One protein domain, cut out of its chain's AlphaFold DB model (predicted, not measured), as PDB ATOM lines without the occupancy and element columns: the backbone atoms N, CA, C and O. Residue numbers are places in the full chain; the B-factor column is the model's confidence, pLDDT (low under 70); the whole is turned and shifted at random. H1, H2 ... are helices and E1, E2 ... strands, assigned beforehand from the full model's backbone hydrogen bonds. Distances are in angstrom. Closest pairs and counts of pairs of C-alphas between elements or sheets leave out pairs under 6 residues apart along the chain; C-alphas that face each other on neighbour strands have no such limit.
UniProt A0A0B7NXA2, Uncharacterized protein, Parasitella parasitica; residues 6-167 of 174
ATOM      1  N   VAL A   6     176.665 236.334 321.321       96.75
ATOM      2  CA  VAL A   6     175.642 235.285 321.315       96.75
ATOM      3  C   VAL A   6     174.410 235.827 320.605       96.75
ATOM      4  O   VAL A   6     173.985 236.952 320.874       96.75
ATOM      5  N   LYS A   7     173.835 235.022 319.717       95.56
ATOM      6  CA  LYS A   7     172.494 235.226 319.178       95.56
ATOM      7  C   LYS A   7     171.754 233.898 319.276       95.56
ATOM      8  O   LYS A   7     172.201 232.903 318.708       95.56
ATOM      9  N   ASP A   8     170.646 233.905 320.010       94.81
ATOM     10  CA  ASP A   8     169.854 232.717 320.324       94.81
ATOM     11  C   ASP A   8     170.737 231.598 320.907       94.81
ATOM     12  O   ASP A   8     171.305 231.748 321.988       94.81
ATOM     13  N   THR A   9     170.898 230.492 320.185       95.81
ATOM     14  CA  THR A   9     171.661 229.312 320.612       95.81
ATOM     15  C   THR A   9     173.071 229.242 320.017       95.81
ATOM     16  O   THR A   9     173.750 228.226 320.174       95.81
ATOM     17  N   GLN A  10     173.535 230.289 319.322       96.50
ATOM     18  CA  GLN A  10     174.772 230.248 318.540       96.50
ATOM     19  C   GLN A  10     175.701 231.442 318.806       96.50
ATOM     20  O   GLN A  10     175.272 232.580 319.004       96.50
ATOM     21  N   PHE A  11     177.012 231.180 318.776       97.81
ATOM     22  CA  PHE A  11     178.032 232.225 318.799       97.81
ATOM     23  C   PHE A  11     178.238 232.838 317.414       97.81
ATOM     24  O   PHE A  11     178.189 232.140 316.398       97.81
ATOM     25  N   TYR A  12     178.551 234.129 317.378       96.81
ATOM     26  CA  TYR A  12     178.872 234.869 316.163       96.81
ATOM     27  C   TYR A  12     180.174 235.650 316.320       96.81
ATOM     28  O   TYR A  12     180.466 236.194 317.382       96.81
ATOM     29  N   GLN A  13     180.943 235.747 315.239       95.31
ATOM     30  CA  GLN A  13     182.091 236.645 315.128       95.31
ATOM     31  C   GLN A  13     182.122 237.214 313.708       95.31
ATOM     32  O   GLN A  13     181.942 236.474 312.741       95.31
ATOM     33  N   TYR A  14     182.323 238.528 313.554       91.88
ATOM     34  CA  TYR A  14     182.231 239.198 312.244       91.88
ATOM     35  C   TYR A  14     180.916 238.889 311.494       91.88
ATOM     36  O   TYR A  14     180.941 238.584 310.300       91.88
ATOM     37  N   ASN A  15     179.783 238.917 312.208       91.31
ATOM     38  CA  ASN A  15     178.441 238.596 311.693       91.31
ATOM     39  C   ASN A  15     178.317 237.212 311.029       91.31
ATOM     40  O   ASN A  15     177.408 236.981 310.234       91.31
ATOM     41  N   ARG A  16     179.212 236.274 311.356       94.75
ATOM     42  CA  ARG A  16     179.181 234.894 310.865       94.75
ATOM     43  C   ARG A  16     179.101 233.908 312.030       94.75
ATOM     44  O   ARG A  16     179.686 234.202 313.075       94.75
ATOM     45  N   PRO A  17     178.422 232.758 311.856       96.75
ATOM     46  CA  PRO A  17     178.442 231.680 312.834       96.75
ATOM     47  C   PRO A  17     179.870 231.324 313.250       96.75
ATOM     48  O   PRO A  17     180.743 231.111 312.406       96.75
ATOM     49  N   TYR A  18     180.102 231.270 314.554       97.44
ATOM     50  CA  TYR A  18     181.397 230.994 315.151       97.44
ATOM     51  C   TYR A  18     181.335 229.677 315.923       97.44
ATOM     52  O   TYR A  18     180.722 229.581 316.981       97.44
ATOM     53  N   PHE A  19     181.972 228.640 315.386       97.19
ATOM     54  CA  PHE A  19     182.074 227.343 316.050       97.19
ATOM     55  C   PHE A  19     183.391 227.247 316.813       97.19
ATOM     56  O   PHE A  19     184.453 227.570 316.274       97.19
ATOM     57  N   ILE A  20     183.326 226.778 318.057       97.75
ATOM     58  CA  ILE A  20     184.504 226.589 318.902       97.75
ATOM     59  C   ILE A  20     185.253 225.336 318.450       97.75
ATOM     60  O   ILE A  20     184.799 224.214 318.662       97.75
ATOM     61  N   LYS A  21     186.430 225.533 317.862       98.12
ATOM     62  CA  LYS A  21     187.437 224.492 317.635       98.12
ATOM     63  C   LYS A  21     188.517 224.699 318.685       98.12
ATOM     64  O   LYS A  21     189.457 225.466 318.476       98.12
ATOM     65  N   GLY A  22     188.266 224.125 319.858       97.69
ATOM     66  CA  GLY A  22     188.943 224.477 321.099       97.69
ATOM     67  C   GLY A  22     190.105 223.562 321.479       97.69
ATOM     68  O   GLY A  22     190.094 222.376 321.165       97.69
ATOM     69  N   ALA A  23     191.058 224.104 322.237       98.31
ATOM     70  CA  ALA A  23     192.038 223.331 323.003       98.31
ATOM     71  C   ALA A  23     192.243 223.942 324.402       98.31
ATOM     72  O   ALA A  23     192.048 225.142 324.600       98.31
ATOM     73  N   ASN A  24     192.647 223.129 325.383       98.06
ATOM     74  CA  ASN A  24     193.120 223.642 326.673       98.06
ATOM     75  C   ASN A  24     194.613 223.966 326.566       98.06
ATOM     76  O   ASN A  24     195.392 223.140 326.097       98.06
ATOM     77  N   TYR A  25     194.998 225.155 327.018       98.12
ATOM     78  CA  TYR A  25     196.365 225.666 326.938       98.12
ATOM     79  C   TYR A  25     196.689 226.522 328.172       98.12
ATOM     80  O   TYR A  25     197.053 227.698 328.099       98.12
ATOM     81  N   TRP A  26     196.464 225.937 329.348       96.50
ATOM     82  CA  TRP A  26     196.560 226.616 330.641       96.50
ATOM     83  C   TRP A  26     197.990 227.073 330.963       96.50
ATOM     84  O   TRP A  26     198.169 228.099 331.613       96.50
ATOM     85  N   GLN A  27     199.002 226.370 330.452       97.31
ATOM     86  CA  GLN A  27     200.413 226.705 330.637       97.31
ATOM     87  C   GLN A  27     200.863 227.946 329.851       97.31
ATOM     88  O   GLN A  27     201.972 228.437 330.064       97.31
ATOM     89  N   GLY A  28     200.024 228.454 328.938       97.38
ATOM     90  CA  GLY A  28     200.399 229.510 328.002       97.38
ATOM     91  C   GLY A  28     200.930 230.775 328.672       97.38
ATOM     92  O   GLY A  28     201.883 231.356 328.168       97.38
ATOM     93  N   ILE A  29     200.370 231.170 329.821       95.81
ATOM     94  CA  ILE A  29     200.802 232.369 330.554       95.81
ATOM     95  C   ILE A  29     202.250 232.250 331.055       95.81
ATOM     96  O   ILE A  29     203.044 233.169 330.859       95.81
ATOM     97  N   ASN A  30     202.629 231.103 331.632       97.25
ATOM     98  CA  ASN A  30     203.990 230.867 332.117       97.25
ATOM     99  C   ASN A  30     204.973 230.688 330.956       97.25
ATOM    100  O   ASN A  30     206.059 231.259 331.001       97.25
ATOM    101  N   LEU A  31     204.590 229.980 329.884       98.19
ATOM    102  CA  LEU A  31     205.429 229.882 328.681       98.19
ATOM    103  C   LEU A  31     205.652 231.247 328.014       98.19
ATOM    104  O   LEU A  31     206.710 231.480 327.435       98.19
ATOM    105  N   ALA A  32     204.687 232.162 328.105       97.94
ATOM    106  CA  ALA A  32     204.775 233.500 327.529       97.94
ATOM    107  C   ALA A  32     205.639 234.486 328.334       97.94
ATOM    108  O   ALA A  32     205.959 235.574 327.834       97.94
ATOM    109  N   ALA A  33     206.034 234.133 329.559       97.75
ATOM    110  CA  ALA A  33     206.967 234.931 330.345       97.75
ATOM    111  C   ALA A  33     208.345 235.035 329.656       97.75
ATOM    112  O   ALA A  33     208.676 234.280 328.740       97.75
ATOM    113  N   GLU A  34     209.173 235.994 330.075       96.75
ATOM    114  CA  GLU A  34     210.569 236.039 329.618       96.75
ATOM    115  C   GLU A  34     211.353 234.822 330.145       96.75
ATOM    116  O   GLU A  34     211.101 234.342 331.252       96.75
ATOM    117  N   THR A  35     212.366 234.368 329.399       96.62
ATOM    118  CA  THR A  35     213.164 233.172 329.734       96.62
ATOM    119  C   THR A  35     213.792 233.214 331.123       96.62
ATOM    120  O   THR A  35     213.778 232.214 331.836       96.62
ATOM    121  N   LYS A  36     214.255 234.385 331.576       96.75
ATOM    122  CA  LYS A  36     214.799 234.566 332.936       96.75
ATOM    123  C   LYS A  36     213.785 234.330 334.067       96.75
ATOM    124  O   LYS A  36     214.197 234.216 335.214       96.75
ATOM    125  N   TYR A  37     212.487 234.263 333.764       96.00
ATOM    126  CA  TYR A  37     211.416 233.946 334.719       96.00
ATOM    127  C   TYR A  37     210.775 232.574 334.454       96.00
ATOM    128  O   TYR A  37     209.693 232.295 334.965       96.00
ATOM    129  N   GLY A  38     211.432 231.723 333.656       96.00
ATOM    130  CA  GLY A  38     210.990 230.357 333.366       96.00
ATOM    131  C   GLY A  38     210.106 230.201 332.126       96.00
ATOM    132  O   GLY A  38     209.562 229.120 331.918       96.00
ATOM    133  N   GLY A  39     209.945 231.250 331.312       98.19
ATOM    134  CA  GLY A  39     209.190 231.172 330.060       98.19
ATOM    135  C   GLY A  39     210.004 230.685 328.857       98.19
ATOM    136  O   GLY A  39     211.234 230.636 328.872       98.19
ATOM    137  N   ASP A  40     209.304 230.364 327.775       98.56
ATOM    138  CA  ASP A  40     209.883 229.975 326.489       98.56
ATOM    139  C   ASP A  40     208.964 230.442 325.349       98.56
ATOM    140  O   ASP A  40     208.069 229.733 324.877       98.56
ATOM    141  N   ARG A  41     209.186 231.682 324.903       98.19
ATOM    142  CA  ARG A  41     208.379 232.315 323.850       98.19
ATOM    143  C   ARG A  41     208.579 231.681 322.476       98.19
ATOM    144  O   ARG A  41     207.677 231.759 321.643       98.19
ATOM    145  N   ASN A  42     209.730 231.062 322.222       98.38
ATOM    146  CA  ASN A  42     209.976 230.381 320.953       98.38
ATOM    147  C   ASN A  42     209.121 229.121 320.875       98.38
ATOM    148  O   ASN A  42     208.374 228.941 319.909       98.38
ATOM    149  N   ARG A  43     209.149 228.313 321.940       98.62
ATOM    150  CA  ARG A  43     208.268 227.156 322.086       98.62
ATOM    151  C   ARG A  43     206.799 227.559 322.034       98.62
ATOM    152  O   ARG A  43     206.050 226.962 321.270       98.62
ATOM    153  N   LEU A  44     206.397 228.597 322.770       98.75
ATOM    154  CA  LEU A  44     205.026 229.113 322.736       98.75
ATOM    155  C   LEU A  44     204.569 229.417 321.306       98.75
ATOM    156  O   LEU A  44     203.512 228.956 320.891       98.75
ATOM    157  N   ASN A  45     205.349 230.188 320.544       98.62
ATOM    158  CA  ASN A  45     204.974 230.535 319.174       98.62
ATOM    159  C   ASN A  45     204.873 229.298 318.280       98.62
ATOM    160  O   ASN A  45     203.928 229.197 317.501       98.62
ATOM    161  N   HIS A  46     205.793 228.345 318.437       98.75
ATOM    162  CA  HIS A  46     205.750 227.087 317.705       98.75
ATOM    163  C   HIS A  46     204.486 226.270 318.026       98.75
ATOM    164  O   HIS A  46     203.802 225.824 317.106       98.75
ATOM    165  N   GLU A  47     204.133 226.123 319.307       98.81
ATOM    166  CA  GLU A  47     202.922 225.410 319.744       98.81
ATOM    167  C   GLU A  47     201.647 226.100 319.224       98.81
ATOM    168  O   GLU A  47     200.738 225.441 318.715       98.81
ATOM    169  N   LEU A  48     201.589 227.435 319.259       98.81
ATOM    170  CA  LEU A  48     200.456 228.187 318.714       98.81
ATOM    171  C   LEU A  48     200.330 228.047 317.187       98.81
ATOM    172  O   LEU A  48     199.212 227.951 316.676       98.81
ATOM    173  N   ASP A  49     201.446 227.996 316.458       98.75
ATOM    174  CA  ASP A  49     201.443 227.762 315.008       98.75
ATOM    175  C   ASP A  49     200.970 226.343 314.667       98.75
ATOM    176  O   ASP A  49     200.225 226.154 313.703       98.75
ATOM    177  N   GLN A  50     201.360 225.340 315.459       98.81
ATOM    178  CA  GLN A  50     200.866 223.968 315.311       98.81
ATOM    179  C   GLN A  50     199.347 223.901 315.516       98.81
ATOM    180  O   GLN A  50     198.633 223.379 314.657       98.81
ATOM    181  N   LEU A  51     198.840 224.499 316.598       98.75
ATOM    182  CA  LEU A  51     197.403 224.556 316.886       98.75
ATOM    183  C   LEU A  51     196.636 225.269 315.765       98.75
ATOM    184  O   LEU A  51     195.585 224.793 315.327       98.75
ATOM    185  N   GLN A  52     197.179 226.375 315.248       98.44
ATOM    186  CA  GLN A  52     196.565 227.101 314.137       98.44
ATOM    187  C   GLN A  52     196.506 226.246 312.865       98.44
ATOM    188  O   GLN A  52     195.459 226.197 312.217       98.44
ATOM    189  N   LYS A  53     197.590 225.535 312.527       98.56
ATOM    190  CA  LYS A  53     197.643 224.614 311.376       98.56
ATOM    191  C   LYS A  53     196.632 223.472 311.494       98.56
ATOM    192  O   LYS A  53     196.066 223.064 310.488       98.56
ATOM    193  N   MET A  54     196.358 223.005 312.713       98.50
ATOM    194  CA  MET A  54     195.314 222.008 313.000       98.50
ATOM    195  C   MET A  54     193.889 222.592 312.964       98.50
ATOM    196  O   MET A  54     192.910 221.860 313.103       98.50
ATOM    197  N   GLY A  55     193.744 223.906 312.778       98.25
ATOM    198  CA  GLY A  55     192.457 224.583 312.663       98.25
ATOM    199  C   GLY A  55     191.826 225.001 313.992       98.25
ATOM    200  O   GLY A  55     190.646 225.374 313.985       98.25
ATOM    201  N   VAL A  56     192.572 224.971 315.101       98.69
ATOM    202  CA  VAL A  56     192.128 225.483 316.410       98.69
ATOM    203  C   VAL A  56     191.903 226.995 316.319       98.69
ATOM    204  O   VAL A  56     192.715 227.718 315.743       98.69
ATOM    205  N   ASN A  57     190.794 227.488 316.875       97.94
ATOM    206  CA  ASN A  57     190.437 228.916 316.866       97.94
ATOM    207  C   ASN A  57     190.147 229.496 318.260       97.94
ATOM    208  O   ASN A  57     189.959 230.705 318.397       97.94
ATOM    209  N   ASN A  58     190.115 228.660 319.295       98.44
ATOM    210  CA  ASN A  58     189.844 229.083 320.659       98.44
ATOM    211  C   ASN A  58     190.727 228.317 321.645       98.44
ATOM    212  O   ASN A  58     190.814 227.093 321.566       98.44
ATOM    213  N   LEU A  59     191.357 229.024 322.581       98.44
ATOM    214  CA  LEU A  59     192.122 228.402 323.658       98.44
ATOM    215  C   LEU A  59     191.488 228.686 325.017       98.44
ATOM    216  O   LEU A  59     191.246 229.839 325.379       98.44
ATOM    217  N   ARG A  60     191.291 227.628 325.805       97.81
ATOM    218  CA  ARG A  60     190.991 227.738 327.233       97.81
ATOM    219  C   ARG A  60     192.308 227.858 328.000       97.81
ATOM    220  O   ARG A  60     193.047 226.881 328.123       97.81
ATOM    221  N   ILE A  61     192.613 229.066 328.456       96.88
ATOM    222  CA  ILE A  61     193.866 229.448 329.112       96.88
ATOM    223  C   ILE A  61     193.675 229.609 330.623       96.88
ATOM    224  O   ILE A  61     192.561 229.564 331.148       96.88
ATOM    225  N   MET A  62     194.779 229.828 331.327       93.06
ATOM    226  CA  MET A  62     194.771 230.253 332.719       93.06
ATOM    227  C   MET A  62     195.139 231.739 332.801       93.06
ATOM    228  O   MET A  62     196.174 232.137 332.273       93.06
ATOM    229  N   ALA A  63     194.315 232.545 333.475       91.62
ATOM    230  CA  ALA A  63     194.619 233.943 333.820       91.62
ATOM    231  C   ALA A  63     194.636 234.176 335.345       91.62
ATOM    232  O   ALA A  63     194.424 235.289 335.820       91.62
ATOM    233  N   SER A  64     194.854 233.107 336.116       91.25
ATOM    234  CA  SER A  64     194.991 233.132 337.575       91.25
ATOM    235  C   SER A  64     195.909 232.002 338.043       91.25
ATOM    236  O   SER A  64     195.846 230.890 337.532       91.25
ATOM    237  N   SER A  65     196.817 232.281 338.966       93.94
ATOM    238  CA  SER A  65     197.592 231.247 339.650       93.94
ATOM    239  C   SER A  65     198.118 231.825 340.950       93.94
ATOM    240  O   SER A  65     198.757 232.879 340.959       93.94
ATOM    241  N   GLU A  66     197.814 231.156 342.054       94.88
ATOM    242  CA  GLU A  66     198.054 231.684 343.389       94.88
ATOM    243  C   GLU A  66     199.251 231.004 344.064       94.88
ATOM    244  O   GLU A  66     199.389 229.777 344.060       94.88
ATOM    245  N   GLY A  67     200.117 231.812 344.671       95.56
ATOM    246  CA  GLY A  67     201.210 231.353 345.525       95.56
ATOM    247  C   GLY A  67     200.745 231.028 346.954       95.56
ATOM    248  O   GLY A  67     199.547 230.897 347.193       95.56
ATOM    249  N   PRO A  68     201.659 230.907 347.929       96.19
ATOM    250  CA  PRO A  68     203.090 231.167 347.797       96.19
ATOM    251  C   PRO A  68     203.811 230.131 346.919       96.19
ATOM    252  O   PRO A  68     203.338 229.010 346.732       96.19
ATOM    253  N   ASP A  69     204.945 230.526 346.334       96.56
ATOM    254  CA  ASP A  69     205.671 229.727 345.329       96.56
ATOM    255  C   ASP A  69     206.420 228.514 345.916       96.56
ATOM    256  O   ASP A  69     206.974 227.707 345.173       96.56
ATOM    257  N   ASP A  70     206.428 228.344 347.236       96.38
ATOM    258  CA  ASP A  70     206.968 227.164 347.916       96.38
ATOM    259  C   ASP A  70     205.957 226.004 348.001       96.38
ATOM    260  O   ASP A  70     206.345 224.849 348.193       96.38
ATOM    261  N   GLN A  71     204.669 226.267 347.766       95.81
ATOM    262  CA  GLN A  71     203.596 225.282 347.894       95.81
ATOM    263  C   GLN A  71     203.601 224.241 346.770       95.81
ATOM    264  O   GLN A  71     203.808 224.602 345.603       95.81
ATOM    265  N   PRO A  72     203.367 222.951 347.068       96.06
ATOM    266  CA  PRO A  72     203.396 221.887 346.070       96.06
ATOM    267  C   PRO A  72     202.173 221.919 345.134       96.06
ATOM    268  O   PRO A  72     201.207 222.650 345.354       96.06
ATOM    269  N   TYR A  73     202.232 221.099 344.078       95.12
ATOM    270  CA  TYR A  73     201.102 220.768 343.191       95.12
ATOM    271  C   TYR A  73     200.441 221.951 342.464       95.12
ATOM    272  O   TYR A  73     199.265 221.895 342.110       95.12
ATOM    273  N   ARG A  74     201.196 223.022 342.210       94.62
ATOM    274  CA  ARG A  74     200.714 224.230 341.528       94.62
ATOM    275  C   ARG A  74     201.742 224.792 340.553       94.62
ATOM    276  O   ARG A  74     202.917 224.432 340.589       94.62
ATOM    277  N   MET A  75     201.284 225.695 339.692       95.25
ATOM    278  CA  MET A  75     202.131 226.422 338.743       95.25
ATOM    279  C   MET A  75     203.108 227.342 339.479       95.25
ATOM    280  O   MET A  75     202.725 228.017 340.434       95.25
ATOM    281  N   ARG A  76     204.357 227.392 339.006       96.56
ATOM    282  CA  ARG A  76     205.405 228.279 339.520       96.56
ATOM    283  C   ARG A  76     206.210 228.890 338.362       96.56
ATOM    284  O   ARG A  76     206.452 228.188 337.379       96.56
ATOM    285  N   PRO A  77     206.664 230.148 338.483       96.62
ATOM    286  CA  PRO A  77     206.224 231.125 339.487       96.62
ATOM    287  C   PRO A  77     204.734 231.475 339.307       96.62
ATOM    288  O   PRO A  77     204.194 231.389 338.197       96.62
ATOM    289  N   SER A  78     204.063 231.825 340.402       96.19
ATOM    290  CA  SER A  78     202.643 232.191 340.399       96.19
ATOM    291  C   SER A  78     202.408 233.605 339.855       96.19
ATOM    292  O   SER A  78     203.279 234.480 339.906       96.19
ATOM    293  N   LEU A  79     201.205 233.835 339.325       94.38
ATOM    294  CA  LEU A  79     200.739 235.153 338.898       94.38
ATOM    295  C   LEU A  79     200.436 236.048 340.104       94.38
ATOM    296  O   LEU A  79     200.696 237.248 340.049       94.38
ATOM    297  N   GLN A  80     199.902 235.477 341.185       94.25
ATOM    298  CA  GLN A  80     199.579 236.167 342.430       94.25
ATOM    299  C   GLN A  80     200.273 235.468 343.614       94.25
ATOM    300  O   GLN A  80     199.666 234.610 344.261       94.25
ATOM    301  N   PRO A  81     201.542 235.802 343.920       95.44
ATOM    302  CA  PRO A  81     202.291 235.157 345.002       95.44
ATOM    303  C   PRO A  81     201.695 235.395 346.394       95.44
ATOM    304  O   PRO A  81     201.851 234.554 347.283       95.44
ATOM    305  N   ARG A  82     201.005 236.524 346.594       93.56
ATOM    306  CA  ARG A  82     200.299 236.875 347.834       93.56
ATOM    307  C   ARG A  82     198.969 237.535 347.508       93.56
ATOM    308  O   ARG A  82     198.803 238.113 346.438       93.56
ATOM    309  N   LEU A  83     198.029 237.488 348.448       89.44
ATOM    310  CA  LEU A  83     196.696 238.054 348.273       89.44
ATOM    311  C   LEU A  83     196.761 239.544 347.865       89.44
ATOM    312  O   LEU A  83     197.213 240.382 348.637       89.44
ATOM    313  N   GLY A  84     196.301 239.864 346.651       86.38
ATOM    314  CA  GLY A  84     196.311 241.223 346.087       86.38
ATOM    315  C   GLY A  84     197.632 241.660 345.429       86.38
ATOM    316  O   GLY A  84     197.647 242.650 344.697       86.38
ATOM    317  N   GLU A  85     198.725 240.915 345.607       90.88
ATOM    318  CA  GLU A  85     200.040 241.219 345.027       90.88
ATOM    319  C   GLU A  85     200.292 240.369 343.780       90.88
ATOM    320  O   GLU A  85     200.322 239.146 343.857       90.88
ATOM    321  N   TYR A  86     200.517 241.004 342.630       91.75
ATOM    322  CA  TYR A  86     200.745 240.293 341.371       91.75
ATOM    323  C   TYR A  86     202.209 240.320 340.941       91.75
ATOM    324  O   TYR A  86     202.880 241.353 341.009       91.75
ATOM    325  N   ASN A  87     202.666 239.189 340.415       94.75
ATOM    326  CA  ASN A  87     203.942 239.053 339.740       94.75
ATOM    327  C   ASN A  87     203.840 239.627 338.320       94.75
ATOM    328  O   ASN A  87     203.401 238.954 337.385       94.75
ATOM    329  N   GLU A  88     204.291 240.871 338.155       94.38
ATOM    330  CA  GLU A  88     204.241 241.590 336.872       94.38
ATOM    331  C   GLU A  88     204.926 240.856 335.722       94.38
ATOM    332  O   GLU A  88     204.570 241.042 334.562       94.38
ATOM    333  N   LYS A  89     205.910 240.006 336.017       94.88
ATOM    334  CA  LYS A  89     206.653 239.279 334.983       94.88
ATOM    335  C   LYS A  89     205.837 238.152 334.366       94.88
ATOM    336  O   LYS A  89     205.976 237.880 333.176       94.88
ATOM    337  N   ILE A  90     204.955 237.551 335.157       95.88
ATOM    338  CA  ILE A  90     203.982 236.561 334.688       95.88
ATOM    339  C   ILE A  90     202.755 237.257 334.105       95.88
ATOM    340  O   ILE A  90     202.226 236.807 333.091       95.88
ATOM    341  N   PHE A  91     202.382 238.417 334.645       92.62
ATOM    342  CA  PHE A  91     201.326 239.256 334.077       92.62
ATOM    343  C   PHE A  91     201.659 239.713 332.644       92.62
ATOM    344  O   PHE A  91     200.847 239.544 331.742       92.62
ATOM    345  N   GLN A  92     202.893 240.159 332.385       94.88
ATOM    346  CA  GLN A  92     203.378 240.462 331.026       94.88
ATOM    347  C   GLN A  92     203.395 239.233 330.100       94.88
ATOM    348  O   GLN A  92     203.333 239.373 328.876       94.88
ATOM    349  N   GLY A  93     203.486 238.025 330.664       96.00
ATOM    350  CA  GLY A  93     203.287 236.782 329.925       96.00
ATOM    351  C   GLY A  93     201.853 236.655 329.409       96.00
ATOM    352  O   GLY A  93     201.655 236.305 328.248       96.00
ATOM    353  N   LEU A  94     200.848 237.016 330.212       95.38
ATOM    354  CA  LEU A  94     199.453 237.032 329.760       95.38
ATOM    355  C   LEU A  94     199.257 238.006 328.594       95.38
ATOM    356  O   LEU A  94     198.657 237.627 327.589       95.38
ATOM    357  N   ASP A  95     199.823 239.212 328.688       95.06
ATOM    358  CA  ASP A  95     199.759 240.205 327.609       95.06
ATOM    359  C   ASP A  95     200.374 239.658 326.310       95.06
ATOM    360  O   ASP A  95     199.760 239.728 325.241       95.06
ATOM    361  N   TYR A  96     201.562 239.050 326.404       97.69
ATOM    362  CA  TYR A  96     202.237 238.443 325.256       97.69
ATOM    363  C   TYR A  96     201.429 237.284 324.661       97.69
ATOM    364  O   TYR A  96     201.314 237.172 323.440       97.69
ATOM    365  N   LEU A  97     200.850 236.424 325.506       98.00
ATOM    366  CA  LEU A  97     199.993 235.327 325.063       98.00
ATOM    367  C   LEU A  97     198.797 235.868 324.273       98.00
ATOM    368  O   LEU A  97     198.548 235.406 323.163       98.00
ATOM    369  N   LEU A  98     198.076 236.857 324.807       96.88
ATOM    370  CA  LEU A  98     196.896 237.425 324.151       96.88
ATOM    371  C   LEU A  98     197.241 238.104 322.815       96.88
ATOM    372  O   LEU A  98     196.506 237.931 321.838       96.88
ATOM    373  N   ASP A  99     198.375 238.803 322.733       97.44
ATOM    374  CA  ASP A  99     198.888 239.350 321.470       97.44
ATOM    375  C   ASP A  99     199.232 238.238 320.457       97.44
ATOM    376  O   ASP A  99     198.828 238.289 319.289       97.44
ATOM    377  N   ALA A 100     199.899 237.174 320.907       98.06
ATOM    378  CA  ALA A 100     200.238 236.029 320.066       98.06
ATOM    379  C   ALA A 100     198.989 235.300 319.527       98.06
ATOM    380  O   ALA A 100     198.985 234.863 318.370       98.06
ATOM    381  N   LEU A 101     197.920 235.195 320.324       97.94
ATOM    382  CA  LEU A 101     196.626 234.655 319.886       97.94
ATOM    383  C   LEU A 101     195.924 235.582 318.893       97.94
ATOM    384  O   LEU A 101     195.421 235.114 317.867       97.94
ATOM    385  N   SER A 102     195.943 236.891 319.152       96.19
ATOM    386  CA  SER A 102     195.379 237.916 318.266       96.19
ATOM    387  C   SER A 102     195.975 237.837 316.857       96.19
ATOM    388  O   SER A 102     195.234 237.742 315.873       96.19
ATOM    389  N   LYS A 103     197.309 237.758 316.753       97.12
ATOM    390  CA  LYS A 103     198.038 237.600 315.478       97.12
ATOM    391  C   LYS A 103     197.618 236.350 314.700       97.12
ATOM    392  O   LYS A 103     197.676 236.335 313.471       97.12
ATOM    393  N   ARG A 104     197.133 235.325 315.402       97.38
ATOM    394  CA  ARG A 104     196.657 234.053 314.836       97.38
ATOM    395  C   ARG A 104     195.140 233.981 314.668       97.38
ATOM    396  O   ARG A 104     194.629 232.946 314.239       97.38
ATOM    397  N   LYS A 105     194.421 235.072 314.958       95.88
ATOM    398  CA  LYS A 105     192.950 235.151 314.940       95.88
ATOM    399  C   LYS A 105     192.292 234.109 315.854       95.88
ATOM    400  O   LYS A 105     191.196 233.635 315.564       95.88
ATOM    401  N   MET A 106     192.964 233.756 316.947       97.69
ATOM    402  CA  MET A 106     192.422 232.890 317.988       97.69
ATOM    403  C   MET A 106     191.748 233.726 319.076       97.69
ATOM    404  O   MET A 106     192.141 234.857 319.354       97.69
ATOM    405  N   THR A 107     190.733 233.150 319.710       97.50
ATOM    406  CA  THR A 107     190.063 233.715 320.890       97.50
ATOM    407  C   THR A 107     190.474 232.959 322.151       97.50
ATOM    408  O   THR A 107     190.984 231.842 322.068       97.50
ATOM    409  N   ALA A 108     190.260 233.555 323.323       96.69
ATOM    410  CA  ALA A 108     190.619 232.949 324.600       96.69
ATOM    411  C   ALA A 108     189.435 232.919 325.570       96.69
ATOM    412  O   ALA A 108     188.611 233.833 325.585       96.69
ATOM    413  N   VAL A 109     189.383 231.878 326.398       95.50
ATOM    414  CA  VAL A 109     188.532 231.780 327.593       95.50
ATOM    415  C   VAL A 109     189.444 231.473 328.775       95.50
ATOM    416  O   VAL A 109     190.334 230.640 328.637       95.50
ATOM    417  N   SER A 110     189.257 232.121 329.924       89.94
ATOM    418  CA  SER A 110     190.056 231.835 331.123       89.94
ATOM    419  C   SER A 110     189.332 230.910 332.094       89.94
ATOM    420  O   SER A 110     188.110 230.968 332.237       89.94
ATOM    421  N   ASN A 111     190.112 230.123 332.826       79.50
ATOM    422  CA  ASN A 111     189.657 229.423 334.024       79.50
ATOM    423  C   ASN A 111     189.581 230.371 335.220       79.50
ATOM    424  O   ASN A 111     190.245 231.411 335.240       79.50
ATOM    425  N   GLY A 112     188.765 229.984 336.202       71.31
ATOM    426  CA  GLY A 112     188.713 230.635 337.506       71.31
ATOM    427  C   GLY A 112     189.920 230.289 338.391       71.31
ATOM    428  O   GLY A 112     190.671 229.367 338.064       71.31
ATOM    429  N   PRO A 113     190.082 231.020 339.506       78.25
ATOM    430  CA  PRO A 113     191.227 230.904 340.404       78.25
ATOM    431  C   PRO A 113     191.209 229.649 341.284       78.25
ATOM    432  O   PRO A 113     190.190 228.965 341.412       78.25
ATOM    433  N   GLY A 114     192.327 229.382 341.963       81.75
ATOM    434  CA  GLY A 114     192.436 228.349 342.990       81.75
ATOM    435  C   GLY A 114     191.737 228.745 344.296       81.75
ATOM    436  O   GLY A 114     192.327 229.389 345.163       81.75
ATOM    437  N   PHE A 115     190.487 228.313 344.482       91.44
ATOM    438  CA  PHE A 115     189.668 228.687 345.649       91.44
ATOM    439  C   PHE A 115     190.284 228.307 347.002       91.44
ATOM    440  O   PHE A 115     190.203 229.092 347.948       91.44
ATOM    441  N   ALA A 116     190.956 227.151 347.082       94.38
ATOM    442  CA  ALA A 116     191.640 226.696 348.297       94.38
ATOM    443  C   ALA A 116     192.614 227.751 348.842       94.38
ATOM    444  O   ALA A 116     192.687 227.979 350.048       94.38
ATOM    445  N   GLN A 117     193.339 228.431 347.953       95.38
ATOM    446  CA  GLN A 117     194.363 229.381 348.361       95.38
ATOM    447  C   GLN A 117     193.767 230.670 348.935       95.38
ATOM    448  O   GLN A 117     194.307 231.221 349.894       95.38
ATOM    449  N   TYR A 118     192.618 231.115 348.424       93.06
ATOM    450  CA  TYR A 118     191.890 232.242 349.013       93.06
ATOM    451  C   TYR A 118     191.360 231.917 350.405       93.06
ATOM    452  O   TYR A 118     191.488 232.742 351.311       93.06
ATOM    453  N   ILE A 119     190.826 230.707 350.599       93.75
ATOM    454  CA  ILE A 119     190.409 230.239 351.925       93.75
ATOM    455  C   ILE A 119     191.615 230.231 352.868       93.75
ATOM    456  O   ILE A 119     191.528 230.788 353.961       93.75
ATOM    457  N   ALA A 120     192.749 229.672 352.440       94.38
ATOM    458  CA  ALA A 120     193.967 229.619 353.245       94.38
ATOM    459  C   ALA A 120     194.480 231.018 353.626       94.38
ATOM    460  O   ALA A 120     194.770 231.266 354.794       94.38
ATOM    461  N   TRP A 121     194.524 231.970 352.689       93.25
ATOM    462  CA  TRP A 121     194.945 233.345 352.991       93.25
ATOM    463  C   TRP A 121     194.016 234.054 353.981       93.25
ATOM    464  O   TRP A 121     194.493 234.744 354.881       93.25
ATOM    465  N   ILE A 122     192.699 233.894 353.830       90.81
ATOM    466  CA  ILE A 122     191.707 234.617 354.641       90.81
ATOM    467  C   ILE A 122     191.544 233.984 356.027       90.81
ATOM    468  O   ILE A 122     191.444 234.699 357.023       90.81
ATOM    469  N   THR A 123     191.527 232.654 356.100       91.19
ATOM    470  CA  THR A 123     191.278 231.906 357.344       91.19
ATOM    471  C   THR A 123     192.557 231.485 358.065       91.19
ATOM    472  O   THR A 123     192.483 231.036 359.206       91.19
ATOM    473  N   ARG A 124     193.722 231.627 357.415       92.44
ATOM    474  CA  ARG A 124     195.033 231.150 357.890       92.44
ATOM    475  C   ARG A 124     195.079 229.640 358.152       92.44
ATOM    476  O   ARG A 124     195.878 229.181 358.962       92.44
ATOM    477  N   LYS A 125     194.218 228.875 357.477       94.19
ATOM    478  CA  LYS A 125     194.203 227.409 357.531       94.19
ATOM    479  C   LYS A 125     195.129 226.823 356.474       94.19
ATOM    480  O   LYS A 125     195.255 227.368 355.378       94.19
ATOM    481  N   GLU A 126     195.740 225.695 356.807       95.75
ATOM    482  CA  GLU A 126     196.499 224.895 355.852       95.75
ATOM    483  C   GLU A 126     195.561 224.246 354.828       95.75
ATOM    484  O   GLU A 126     194.408 223.930 355.132       95.75
ATOM    485  N   ILE A 127     196.047 224.082 353.597       96.94
ATOM    486  CA  ILE A 127     195.290 223.435 352.527       96.94
ATOM    487  C   ILE A 127     195.434 221.915 352.687       96.94
ATOM    488  O   ILE A 127     196.557 221.416 352.592       96.94
ATOM    489  N   PRO A 128     194.334 221.158 352.848       96.81
ATOM    490  CA  PRO A 128     194.388 219.701 352.914       96.81
ATOM    491  C   PRO A 128     194.559 219.123 351.502       96.81
ATOM    492  O   PRO A 128     193.590 218.734 350.854       96.81
ATOM    493  N   TYR A 129     195.784 219.133 350.963       96.31
ATOM    494  CA  TYR A 129     196.033 218.656 349.600       96.31
ATOM    495  C   TYR A 129     195.611 217.188 349.423       96.31
ATOM    496  O   TYR A 129     196.024 216.333 350.213       96.31
ATOM    497  N   PRO A 130     194.872 216.852 348.352       96.12
ATOM    498  CA  PRO A 130     194.403 215.494 348.119       96.12
ATOM    499  C   PRO A 130     195.498 214.654 347.444       96.12
ATOM    500  O   PRO A 130     195.431 214.352 346.253       96.12
ATOM    501  N   VAL A 131     196.550 214.309 348.195       94.75
ATOM    502  CA  VAL A 131     197.702 213.535 347.677       94.75
ATOM    503  C   VAL A 131     197.298 212.101 347.305       94.75
ATOM    504  O   VAL A 131     197.870 211.507 346.391       94.75
ATOM    505  N   THR A 132     196.283 211.555 347.974       93.44
ATOM    506  CA  THR A 132     195.695 210.240 347.695       93.44
ATOM    507  C   THR A 132     194.215 210.365 347.333       93.44
ATOM    508  O   THR A 132     193.564 211.376 347.601       93.44
ATOM    509  N   ARG A 133     193.663 209.330 346.685       90.50
ATOM    510  CA  ARG A 133     192.292 209.367 346.150       90.50
ATOM    511  C   ARG A 133     191.226 209.581 347.235       90.50
ATOM    512  O   ARG A 133     190.245 210.269 346.988       90.50
ATOM    513  N   ASP A 134     191.426 209.012 348.415       94.12
ATOM    514  CA  ASP A 134     190.533 209.111 349.577       94.12
ATOM    515  C   ASP A 134     190.514 210.506 350.227       94.12
ATOM    516  O   ASP A 134     189.644 210.792 351.042       94.12
ATOM    517  N   LYS A 135     191.437 211.399 349.847       95.25
ATOM    518  CA  LYS A 135     191.541 212.763 350.390       95.25
ATOM    519  C   LYS A 135     190.823 213.824 349.563       95.25
ATOM    520  O   LYS A 135     190.760 214.983 349.973       95.25
ATOM    521  N   TRP A 136     190.251 213.452 348.417       96.06
ATOM    522  CA  TRP A 136     189.510 214.396 347.578       96.06
ATOM    523  C   TRP A 136     188.240 214.922 348.239       96.06
ATOM    524  O   TRP A 136     187.912 216.082 348.013       96.06
ATOM    525  N   ASP A 137     187.564 214.131 349.072       96.81
ATOM    526  CA  ASP A 137     186.349 214.582 349.762       96.81
ATOM    527  C   ASP A 137     186.676 215.688 350.775       96.81
ATOM    528  O   ASP A 137     186.043 216.743 350.765       96.81
ATOM    529  N   GLU A 138     187.741 215.504 351.563       96.75
ATOM    530  CA  GLU A 138     188.253 216.499 352.517       96.75
ATOM    531  C   GLU A 138     188.681 217.795 351.808       96.75
ATOM    532  O   GLU A 138     188.289 218.897 352.204       96.75
ATOM    533  N   PHE A 139     189.435 217.682 350.708       96.94
ATOM    534  CA  PHE A 139     189.819 218.844 349.907       96.94
ATOM    535  C   PHE A 139     188.608 219.542 349.280       96.94
ATOM    536  O   PHE A 139     188.536 220.773 349.252       96.94
ATOM    537  N   THR A 140     187.631 218.775 348.800       95.31
ATOM    538  CA  THR A 140     186.411 219.323 348.201       95.31
ATOM    539  C   THR A 140     185.621 220.101 349.247       95.31
ATOM    540  O   THR A 140     185.316 221.268 349.003       95.31
ATOM    541  N   GLU A 141     185.388 219.531 350.433       94.88
ATOM    542  CA  GLU A 141     184.729 220.219 351.553       94.88
ATOM    543  C   GLU A 141     185.495 221.474 351.995       94.88
ATOM    544  O   GLU A 141     184.902 222.495 352.350       94.88
ATOM    545  N   PHE A 142     186.827 221.438 351.950       95.12
ATOM    546  CA  PHE A 142     187.624 222.633 352.181       95.12
ATOM    547  C   PHE A 142     187.337 223.699 351.117       95.12
ATOM    548  O   PHE A 142     187.044 224.837 351.467       95.12
ATOM    549  N   THR A 143     187.375 223.351 349.828       94.12
ATOM    550  CA  THR A 143     187.196 224.318 348.728       94.12
ATOM    551  C   THR A 143     185.781 224.872 348.580       94.12
ATOM    552  O   THR A 143     185.637 226.021 348.151       94.12
ATOM    553  N   THR A 144     184.737 224.127 348.959       92.69
ATOM    554  CA  THR A 144     183.346 224.613 348.890       92.69
ATOM    555  C   THR A 144     183.105 225.814 349.807       92.69
ATOM    556  O   THR A 144     182.338 226.711 349.441       92.69
ATOM    557  N   LYS A 145     183.858 225.915 350.915       91.81
ATOM    558  CA  LYS A 145     183.826 227.051 351.859       91.81
ATOM    559  C   LYS A 145     184.104 228.392 351.185       91.81
ATOM    560  O   LYS A 145     183.646 229.418 351.667       91.81
ATOM    561  N   PHE A 146     184.768 228.419 350.028       91.19
ATOM    562  CA  PHE A 146     184.946 229.662 349.276       91.19
ATOM    563  C   PHE A 146     183.607 230.336 348.931       91.19
ATOM    564  O   PHE A 146     183.518 231.563 348.954       91.19
ATOM    565  N   TYR A 147     182.577 229.540 348.633       87.00
ATOM    566  CA  TYR A 147     181.247 230.019 348.257       87.00
ATOM    567  C   TYR A 147     180.220 229.944 349.382       87.00
ATOM    568  O   TYR A 147     179.264 230.712 349.357       87.00
ATOM    569  N   SER A 148     180.380 228.997 350.307       84.75
ATOM    570  CA  SER A 148     179.352 228.650 351.294       84.75
ATOM    571  C   SER A 148     179.620 229.173 352.706       84.75
ATOM    572  O   SER A 148     178.825 228.899 353.594       84.75
ATOM    573  N   ASP A 149     180.753 229.834 352.948       75.62
ATOM    574  CA  ASP A 149     181.152 230.290 354.285       75.62
ATOM    575  C   ASP A 149     180.694 231.738 354.551       75.62
ATOM    576  O   ASP A 149     180.970 232.650 353.763       75.62
ATOM    577  N   ASP A 150     180.050 231.952 355.703       64.38
ATOM    578  CA  ASP A 150     179.551 233.249 356.190       64.38
ATOM    579  C   ASP A 150     180.665 234.277 356.460       64.38
ATOM    580  O   ASP A 150     180.413 235.476 356.615       64.38
ATOM    581  N   SER A 151     181.934 233.857 356.486       65.75
ATOM    582  CA  SER A 151     183.090 234.745 356.673       65.75
ATOM    583  C   SER A 151     183.406 235.651 355.467       65.75
ATOM    584  O   SER A 151     184.413 236.383 355.486       65.75
ATOM    585  N   ASN A 152     182.528 235.674 354.452       81.12
ATOM    586  CA  ASN A 152     182.588 236.519 353.254       81.12
ATOM    587  C   ASN A 152     183.886 236.328 352.448       81.12
ATOM    588  O   ASN A 152     184.481 237.292 351.956       81.12
ATOM    589  N   ILE A 153     184.352 235.078 352.334       86.62
ATOM    590  CA  ILE A 153     185.610 234.723 351.651       86.62
ATOM    591  C   ILE A 153     185.592 235.207 350.199       86.62
ATOM    592  O   ILE A 153     186.503 235.924 349.777       86.62
ATOM    593  N   LYS A 154     184.527 234.877 349.458       84.75
ATOM    594  CA  LYS A 154     184.330 235.302 348.066       84.75
ATOM    595  C   LYS A 154     184.402 236.820 347.902       84.75
ATOM    596  O   LYS A 154     185.087 237.297 347.002       84.75
ATOM    597  N   ASP A 155     183.743 237.581 348.771       84.38
ATOM    598  CA  ASP A 155     183.697 239.043 348.657       84.38
ATOM    599  C   ASP A 155     185.051 239.684 348.968       84.38
ATOM    600  O   ASP A 155     185.483 240.612 348.278       84.38
ATOM    601  N   LYS A 156     185.755 239.166 349.981       83.19
ATOM    602  CA  LYS A 156     187.120 239.593 350.318       83.19
ATOM    603  C   LYS A 156     188.092 239.293 349.175       83.19
ATOM    604  O   LYS A 156     188.897 240.153 348.833       83.19
ATOM    605  N   ALA A 157     187.986 238.115 348.559       81.75
ATOM    606  CA  ALA A 157     188.782 237.744 347.391       81.75
ATOM    607  C   ALA A 157     188.451 238.623 346.168       81.75
ATOM    608  O   ALA A 157     189.352 239.149 345.512       81.75
ATOM    609  N   GLY A 158     187.159 238.834 345.896       76.25
ATOM    610  CA  GLY A 158     186.666 239.583 344.741       76.25
ATOM    611  C   GLY A 158     187.126 241.039 344.729       76.25
ATOM    612  O   GLY A 158     187.642 241.496 343.711       76.25
ATOM    613  N   LYS A 159     187.041 241.742 345.870       71.50
ATOM    614  CA  LYS A 159     187.510 243.138 346.009       71.50
ATOM    615  C   LYS A 159     188.994 243.322 345.670       71.50
ATOM    616  O   LYS A 159     189.401 244.420 345.303       71.50
ATOM    617  N   LEU A 160     189.796 242.266 345.802       66.69
ATOM    618  CA  LEU A 160     191.243 242.301 345.591       66.69
ATOM    619  C   LEU A 160     191.651 241.855 344.175       66.69
ATOM    620  O   LEU A 160     192.727 242.233 343.716       66.69
ATOM    621  N   GLN A 161     190.800 241.101 343.465       64.62
ATOM    622  CA  GLN A 161     191.055 240.658 342.086       64.62
ATOM    623  C   GLN A 161     190.543 241.634 341.010       64.62
ATOM    624  O   GLN A 161     191.217 241.849 339.997       64.62
ATOM    625  N   THR A 162     189.346 242.212 341.179       55.75
ATOM    626  CA  THR A 162     188.622 242.881 340.075       55.75
ATOM    627  C   THR A 162     189.295 244.146 339.549       55.75
ATOM    628  O   THR A 162     189.150 244.458 338.369       55.75
ATOM    629  N   ASN A 163     190.093 244.838 340.364       49.97
ATOM    630  CA  ASN A 163     190.711 246.103 339.958       49.97
ATOM    631  C   ASN A 163     191.882 245.954 338.968       49.97
ATOM    632  O   ASN A 163     192.251 246.944 338.339       49.97
ATOM    633  N   ARG A 164     192.476 244.759 338.804       58.91
ATOM    634  CA  ARG A 164     193.696 244.587 337.982       58.91
ATOM    635  C   ARG A 164     193.517 243.686 336.763       58.91
ATOM    636  O   ARG A 164     194.040 244.013 335.704       58.91
ATOM    637  N   SER A 165     192.741 242.606 336.867       55.00
ATOM    638  CA  SER A 165     192.529 241.674 335.743       55.00
ATOM    639  C   SER A 165     191.735 242.283 334.579       55.00
ATOM    640  O   SER A 165     191.889 241.845 333.443       55.00
ATOM    641  N   LEU A 166     190.897 243.295 334.843       49.41
ATOM    642  CA  LEU A 166     190.084 243.985 333.828       49.41
ATOM    643  C   LEU A 166     190.766 245.229 333.231       49.41
ATOM    644  O   LEU A 166     190.330 245.721 332.192       49.41
ATOM    645  N   HIS A 167     191.848 245.713 333.850       50.28
ATOM    646  CA  HIS A 167     192.613 246.871 333.383       50.28
ATOM    647  C   HIS A 167     194.130 246.598 333.303       50.28
ATOM    648  O   HIS A 167     194.911 247.310 333.943       50.28
TER     649      HIS A 167
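Overview. This is residues 6 to 167 of the 174 residues of an uncharacterized protein of Parasitella parasitica (UniProt A0A0B7NXA2). Two lobes stand one beyond the other: one holds a small parallel sheet, E2 E3 E4, with helices H1, H2 and H3 grazing it; the other, beyond the ends of the strands, is a cluster of H4, H5 and H6. E1 lies at the far margin of the sheet's lobe, and a long unnamed stretch, residues 63 to 87, runs between E3 and H3. The printed part has 162 residues, with six named helices and four named strands in the order E1 E2 H1 H2 E3 H3 E4 H4 H5 H6, mostly helix. It is only just compact, close to loose, with a radius of gyration of the C-alphas of 17.8 A and spans of 47 by 45 by 36 A.

Along the chain. Start at the sheet: E3 is residues 58 to 62, 13.1 A long, from C-alpha 58 at (189.844, 229.083, 320.659). Beside it find E2, residues 22 to 24, and E4, residues 107 to 111, 13.8 A. Next come H1, residues 28 to 31, H2, residues 41 to 53, 18.2 A, and H3, residues 88 to 103, 22.6 A. Further on are H4, residues 115 to 123, 12.2 A; H5, residues 133 to 148, 23.8 A; and H6, residues 153 to 165, 18.7 A, ending at C-alpha 165, (192.529, 241.674, 335.743). E1, residues 10 to 13, begins at (174.772, 230.248, 318.540) and pairs with no named strand.

Arrangement. E3 is the inner strand: look for N 60 and O 23, 2.9 A, toward E2, and N 61 and O 109, 2.8 A, toward E4. Two strand-helix-strand units, parallel neighbour strands with helices between, are E2, H1 H2, E3 and E3, H3, E4, both right-handed crossovers. H1 touches H3, closest at the C-alphas of Ile 29 and Leu 94, 4.9 A. H2 and H3 only just touch, with 3 pairs of C-alphas within 8 A, the closest Asn 45 and Ala 100 at 7.3 A. H4 touches H5 at a steep tilt of 64 degrees, closest at the C-alphas of Ala 116 and Thr 143, 5.1 A. H4 touches H6 at the C-alphas of Tyr 118 and Ala 157, 6.5 A, while H5 and H6 touch only at the corner. In H2 and H4 every O i to N i+4 pair is within hydrogen-bond range; H3 has 11 of 12, H5 7 of 12 and H6 5 of 9, and H1 is too short for one.

Size, cuts and confidence. The C-alphas farthest apart, Arg 16 and Arg 124, are 49.8 A apart. The printed part has no cut, and E3 to H3 is the long link. Confidence is under 70 at residues 150 to 151 and 160 to 167.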